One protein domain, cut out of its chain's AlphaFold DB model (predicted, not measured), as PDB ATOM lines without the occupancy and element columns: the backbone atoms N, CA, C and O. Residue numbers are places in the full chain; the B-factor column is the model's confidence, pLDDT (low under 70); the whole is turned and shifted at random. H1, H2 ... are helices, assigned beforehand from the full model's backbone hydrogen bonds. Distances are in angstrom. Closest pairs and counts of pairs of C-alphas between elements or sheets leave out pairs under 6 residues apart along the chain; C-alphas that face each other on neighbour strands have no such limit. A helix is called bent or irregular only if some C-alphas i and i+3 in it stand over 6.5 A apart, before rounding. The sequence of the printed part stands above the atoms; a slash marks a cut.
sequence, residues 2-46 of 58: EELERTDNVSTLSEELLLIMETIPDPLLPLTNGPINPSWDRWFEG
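Overview. This is residues 2 to 46 of the 58 residues of the protein "G protein gamma domain-containing protein" of Gossypium tomentosum (UniProt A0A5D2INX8). What shape do the backbone atoms make? Three helices are strung out one after another with no packed core: short H1 at one end, long H2 next, then a looping link, residues 24 to 37, that folds back on itself before H3 at the other end. Residues 2 to 20 stick out free of the rest. What is it made of? The printed part has 45 residues with three named helices, H1, H2 and H3 in that order, and no named strand; its class is all helix. It is extended, with a radius of gyration of the C-alphas of 16.3 A and spans of 50 by 21 by 15 A.

Arrangement. Do the helices touch? H1, residues 2 to 5, H2, residues 10 to 23, and H3, residues 38 to 44, are apart from one another, with no C-alpha of one within 8 A of another. How do their backbones run? In H2 every O i to N i+4 pair is within hydrogen-bond range, and H1 is too short for such a pair. In H3 1 of 3 is within range, beside 2 of 4 O i to N i+3 pairs.

Along the chain. Where does H1 begin? C-alpha 2 is at (-28.800, 61.583, -28.133), and H1 measures 5.2 A from first to last C-alpha. How long is H2? It measures 20.3 A, from C-alpha 10 at (-25.015, 53.686, -40.723) to C-alpha 23. Where does H3 end? It measures 11.2 A and ends with C-alpha 44 at (-14.640, 20.387, -45.185); H3 is neither bent nor irregular, but only just: C-alphas 38 and 41 are 6.2 A apart.

Size, cuts and confidence. How far does it reach? The two C-alphas farthest apart, those of Glu 2 and Glu 45, are 50.5 A apart. How are the helices linked? The link from H1 to H2 is tight, and the link from H2 to H3 is long, with 14 residues; the printed part has no cut. Where is confidence low? Residues 2 to 12 have a pLDDT under 70; the mean of the printed part of this model is 78.1.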
ATOM      1  N   GLU A   2     -30.270  61.430 -28.070       60.75
ATOM      2  CA  GLU A   2     -28.800  61.583 -28.133       60.75
ATOM      3  C   GLU A   2     -28.008  60.296 -28.446       60.75
ATOM      4  O   GLU A   2     -27.028  60.346 -29.176       60.75
ATOM      5  N   GLU A   3     -28.425  59.118 -27.962       62.03
ATOM      6  CA  GLU A   3     -27.689  57.861 -28.224       62.03
ATOM      7  C   GLU A   3     -27.660  57.454 -29.711       62.03
ATOM      8  O   GLU A   3     -26.708  56.810 -30.143       62.03
ATOM      9  N   LEU A   4     -28.669  57.845 -30.504       58.50
ATOM     10  CA  LEU A   4     -28.728  57.560 -31.947       58.50
ATOM     11  C   LEU A   4     -27.853  58.528 -32.764       58.50
ATOM     12  O   LEU A   4     -27.425  58.196 -33.860       58.50
ATOM     13  N   GLU A   5     -27.556  59.710 -32.223       60.53
ATOM     14  CA  GLU A   5     -26.670  60.705 -32.847       60.53
ATOM     15  C   GLU A   5     -25.183  60.417 -32.580       60.53
ATOM     16  O   GLU A   5     -24.312  61.023 -33.198       60.53
ATOM     17  N   ARG A   6     -24.884  59.479 -31.670       65.12
ATOM     18  CA  ARG A   6     -23.520  59.037 -31.345       65.12
ATOM     19  C   ARG A   6     -23.002  57.940 -32.279       65.12
ATOM     20  O   ARG A   6     -21.811  57.642 -32.262       65.12
ATOM     21  N   THR A   7     -23.877  57.307 -33.054       65.88
ATOM     22  CA  THR A   7     -23.468  56.291 -34.025       65.88
ATOM     23  C   THR A   7     -23.054  56.965 -35.324       65.88
ATOM     24  O   THR A   7     -23.801  57.798 -35.839       65.88
ATOM     25  N   ASP A   8     -21.892  56.590 -35.860       65.06
ATOM     26  CA  ASP A   8     -21.472  56.992 -37.204       65.06
ATOM     27  C   ASP A   8     -22.568  56.681 -38.234       65.06
ATOM     28  O   ASP A   8     -23.408  55.800 -38.020       65.06
ATOM     29  N   ASN A   9     -22.581  57.412 -39.356       68.94
ATOM     30  CA  ASN A   9     -23.606  57.246 -40.383       68.94
ATOM     31  C   ASN A   9     -23.677  55.778 -40.844       68.94
ATOM     32  O   ASN A   9     -22.808  55.284 -41.563       68.94
ATOM     33  N   VAL A  10     -24.757  55.104 -40.449       65.44
ATOM     34  CA  VAL A  10     -25.015  53.686 -40.723       65.44
ATOM     35  C   VAL A  10     -24.994  53.392 -42.226       65.44
ATOM     36  O   VAL A  10     -24.619  52.288 -42.620       65.44
ATOM     37  N   SER A  11     -25.333  54.369 -43.079       64.06
ATOM     38  CA  SER A  11     -25.295  54.180 -44.532       64.06
ATOM     39  C   SER A  11     -23.866  53.978 -45.043       64.06
ATOM     40  O   SER A  11     -23.632  53.086 -45.851       64.06
ATOM     41  N   THR A  12     -22.898  54.743 -44.534       67.94
ATOM     42  CA  THR A  12     -21.496  54.656 -44.964       67.94
ATOM     43  C   THR A  12     -20.860  53.355 -44.481       67.94
ATOM     44  O   THR A  12     -20.213  52.659 -45.260       67.94
ATOM     45  N   LEU A  13     -21.140  52.958 -43.236       71.50
ATOM     46  CA  LEU A  13     -20.704  51.662 -42.703       71.50
ATOM     47  C   LEU A  13     -21.281  50.481 -43.502       71.50
ATOM     48  O   LEU A  13     -20.616  49.457 -43.647       71.50
ATOM     49  N   SER A  14     -22.500  50.609 -44.039       77.06
ATOM     50  CA  SER A  14     -23.099  49.552 -44.860       77.06
ATOM     51  C   SER A  14     -22.426  49.387 -46.224       77.06
ATOM     52  O   SER A  14     -22.280  48.260 -46.685       77.06
ATOM     53  N   GLU A  15     -21.973  50.476 -46.852       85.81
ATOM     54  CA  GLU A  15     -21.309  50.429 -48.161       85.81
ATOM     55  C   GLU A  15     -19.924  49.781 -48.066       85.81
ATOM     56  O   GLU A  15     -19.580  48.922 -48.879       85.81
ATOM     57  N   GLU A  16     -19.149  50.133 -47.038       86.25
ATOM     58  CA  GLU A  16     -17.843  49.513 -46.781       86.25
ATOM     59  C   GLU A  16     -17.976  48.020 -46.467       86.25
ATOM     60  O   GLU A  16     -17.220  47.200 -46.990       86.25
ATOM     61  N   LEU A  17     -18.972  47.648 -45.655       85.88
ATOM     62  CA  LEU A  17     -19.264  46.249 -45.350       85.88
ATOM     63  C   LEU A  17     -19.611  45.462 -46.621       85.88
ATOM     64  O   LEU A  17     -19.078  44.372 -46.831       85.88
ATOM     65  N   LEU A  18     -20.480  46.016 -47.469       85.88
ATOM     66  CA  LEU A  18     -20.873  45.392 -48.732       85.88
ATOM     67  C   LEU A  18     -19.661  45.171 -49.639       85.88
ATOM     68  O   LEU A  18     -19.479  44.067 -50.148       85.88
ATOM     69  N   LEU A  19     -18.787  46.171 -49.767       87.00
ATOM     70  CA  LEU A  19     -17.566  46.057 -50.563       87.00
ATOM     71  C   LEU A  19     -16.657  44.920 -50.065       87.00
ATOM     72  O   LEU A  19     -16.106  44.156 -50.860       87.00
ATOM     73  N   ILE A  20     -16.499  44.781 -48.747       85.12
ATOM     74  CA  ILE A  20     -15.700  43.699 -48.153       85.12
ATOM     75  C   ILE A  20     -16.335  42.334 -48.457       85.12
ATOM     76  O   ILE A  20     -15.633  41.404 -48.856       85.12
ATOM     77  N   MET A  21     -17.657  42.215 -48.317       83.88
ATOM     78  CA  MET A  21     -18.383  40.968 -48.586       83.88
ATOM     79  C   MET A  21     -18.324  40.546 -50.059       83.88
ATOM     80  O   MET A  21     -18.290  39.354 -50.351       83.88
ATOM     81  N   GLU A  22     -18.303  41.496 -50.992       84.44
ATOM     82  CA  GLU A  22     -18.223  41.196 -52.426       84.44
ATOM     83  C   GLU A  22     -16.813  40.805 -52.888       84.44
ATOM     84  O   GLU A  22     -16.663  40.128 -53.907       84.44
ATOM     85  N   THR A  23     -15.778  41.232 -52.161       84.19
ATOM     86  CA  THR A  23     -14.373  41.050 -52.562       84.19
ATOM     87  C   THR A  23     -13.704  39.838 -51.923       84.19
ATOM     88  O   THR A  23     -12.725  39.327 -52.473       84.19
ATOM     89  N   ILE A  24     -14.211  39.366 -50.782       86.12
ATOM     90  CA  ILE A  24     -13.672  38.201 -50.078       86.12
ATOM     91  C   ILE A  24     -14.521  36.971 -50.422       86.12
ATOM     92  O   ILE A  24     -15.699  36.931 -50.071       86.12
ATOM     93  N   PRO A  25     -13.942  35.940 -51.060       86.12
ATOM     94  CA  PRO A  25     -14.680  34.728 -51.361       86.12
ATOM     95  C   PRO A  25     -14.958  33.967 -50.050       86.12
ATOM     96  O   PRO A  25     -14.052  33.718 -49.254       86.12
ATOM     97  N   ASP A  26     -16.218  33.595 -49.830       85.50
ATOM     98  CA  ASP A  26     -16.688  32.810 -48.683       85.50
ATOM     99  C   ASP A  26     -17.016  31.369 -49.134       85.50
ATOM    100  O   ASP A  26     -17.800  31.200 -50.076       85.50
ATOM    101  N   PRO A  27     -16.427  30.329 -48.511       84.94
ATOM    102  CA  PRO A  27     -16.681  28.932 -48.862       84.94
ATOM    103  C   PRO A  27     -18.042  28.392 -48.407       84.94
ATOM    104  O   PRO A  27     -18.446  27.319 -48.851       84.94
ATOM    105  N   LEU A  28     -18.728  29.077 -47.489       86.12
ATOM    106  CA  LEU A  28     -20.030  28.658 -46.965       86.12
ATOM    107  C   LEU A  28     -21.196  29.152 -47.826       86.12
ATOM    108  O   LEU A  28     -22.332  28.711 -47.639       86.12
ATOM    109  N   LEU A  29     -20.932  30.057 -48.768       85.88
ATOM    110  CA  LEU A  29     -21.942  30.543 -49.694       85.88
ATOM    111  C   LEU A  29     -22.102  29.581 -50.885       85.88
ATOM    112  O   LEU A  29     -21.107  29.095 -51.421       85.88
ATOM    113  N   PRO A  30     -23.337  29.341 -51.372       80.00
ATOM    114  CA  PRO A  30     -23.577  28.507 -52.559       80.00
ATOM    115  C   PRO A  30     -22.900  29.032 -53.831       80.00
ATOM    116  O   PRO A  30     -22.643  28.278 -54.766       80.00
ATOM    117  N   LEU A  31     -22.667  30.345 -53.877       82.38
ATOM    118  CA  LEU A  31     -21.998  31.062 -54.950       82.38
ATOM    119  C   LEU A  31     -21.001  32.015 -54.299       82.38
ATOM    120  O   LEU A  31     -21.382  32.818 -53.450       82.38
ATOM    121  N   THR A  32     -19.738  31.910 -54.701       81.31
ATOM    122  CA  THR A  32     -18.655  32.742 -54.180       81.31
ATOM    123  C   THR A  32     -18.085  33.595 -55.307       81.31
ATOM    124  O   THR A  32     -17.911  33.111 -56.429       81.31
ATOM    125  N   ASN A  33     -17.822  34.869 -55.026       79.75
ATOM    126  CA  ASN A  33     -17.206  35.783 -55.982       79.75
ATOM    127  C   ASN A  33     -15.695  35.793 -55.752       79.75
ATOM    128  O   ASN A  33     -15.233  36.134 -54.669       79.75
ATOM    129  N   GLY A  34     -14.924  35.426 -56.776       77.12
ATOM    130  CA  GLY A  34     -13.463  35.398 -56.716       77.12
ATOM    131  C   GLY A  34     -12.865  34.004 -56.923       77.12
ATOM    132  O   GLY A  34     -13.580  33.045 -57.220       77.12
ATOM    133  N   PRO A  35     -11.530  33.880 -56.844       79.56
ATOM    134  CA  PRO A  35     -10.844  32.615 -57.071       79.56
ATOM    135  C   PRO A  35     -11.105  31.633 -55.924       79.56
ATOM    136  O   PRO A  35     -11.008  31.989 -54.751       79.56
ATOM    137  N   ILE A  36     -11.376  30.374 -56.272       79.56
ATOM    138  CA  ILE A  36     -11.519  29.300 -55.287       79.56
ATOM    139  C   ILE A  36     -10.183  29.072 -54.571       79.56
ATOM    140  O   ILE A  36      -9.136  28.955 -55.212       79.56
ATOM    141  N   ASN A  37     -10.206  29.023 -53.240       84.94
ATOM    142  CA  ASN A  37      -9.021  28.723 -52.448       84.94
ATOM    143  C   ASN A  37      -8.916  27.199 -52.236       84.94
ATOM    144  O   ASN A  37      -9.724  26.645 -51.491       84.94
ATOM    145  N   PRO A  38      -7.903  26.511 -52.800       83.62
ATOM    146  CA  PRO A  38      -7.774  25.053 -52.691       83.62
ATOM    147  C   PRO A  38      -7.579  24.547 -51.255       83.62
ATOM    148  O   PRO A  38      -7.750  23.369 -50.974       83.62
ATOM    149  N   SER A  39      -7.184  25.420 -50.322       84.88
ATOM    150  CA  SER A  39      -7.025  25.042 -48.913       84.88
ATOM    151  C   SER A  39      -8.352  24.888 -48.165       84.88
ATOM    152  O   SER A  39      -8.351  24.395 -47.038       84.88
ATOM    153  N   TRP A  40      -9.473  25.294 -48.769       85.56
ATOM    154  CA  TRP A  40     -10.798  25.147 -48.173       85.56
ATOM    155  C   TRP A  40     -11.225  23.695 -48.033       85.56
ATOM    156  O   TRP A  40     -11.792  23.354 -47.000       85.56
ATOM    157  N   ASP A  41     -10.864  22.839 -48.989       82.44
ATOM    158  CA  ASP A  41     -11.204  21.413 -48.963       82.44
ATOM    159  C   ASP A  41     -10.785  20.763 -47.636       82.44
ATOM    160  O   ASP A  41     -11.583  20.086 -46.992       82.44
ATOM    161  N   ARG A  42      -9.605  21.121 -47.112       81.81
ATOM    162  CA  ARG A  42      -9.099  20.637 -45.817       81.81
ATOM    163  C   ARG A  42     -10.039  20.911 -44.635       81.81
ATOM    164  O   ARG A  42     -10.052  20.135 -43.683       81.81
ATOM    165  N   TRP A  43     -10.783  22.016 -44.651       80.62
ATOM    166  CA  TRP A  43     -11.727  22.358 -43.582       80.62
ATOM    167  C   TRP A  43     -13.042  21.575 -43.696       80.62
ATOM    168  O   TRP A  43     -13.700  21.353 -42.679       80.62
ATOM    169  N   PHE A  44     -13.402  21.126 -44.903       80.94
ATOM    170  CA  PHE A  44     -14.640  20.387 -45.185       80.94
ATOM    171  C   PHE A  44     -14.448  18.867 -45.309       80.94
ATOM    172  O   PHE A  44     -15.426  18.127 -45.245       80.94
ATOM    173  N   GLU A  45     -13.209  18.385 -45.420       78.88
ATOM    174  CA  GLU A  45     -12.849  16.957 -45.465       78.88
ATOM    175  C   GLU A  45     -13.186  16.188 -44.169       78.88
ATOM    176  O   GLU A  45     -13.242  14.957 -44.169       78.88
ATOM    177  N   GLY A  46     -13.452  16.894 -43.066       74.38
ATOM    178  CA  GLY A  46     -13.712  16.298 -41.755       74.38
ATOM    179  C   GLY A  46     -12.433  15.858 -41.022       74.38
ATOM    180  O   GLY A  46     -11.317  16.107 -41.485       74.38
TER     181      GLY A  46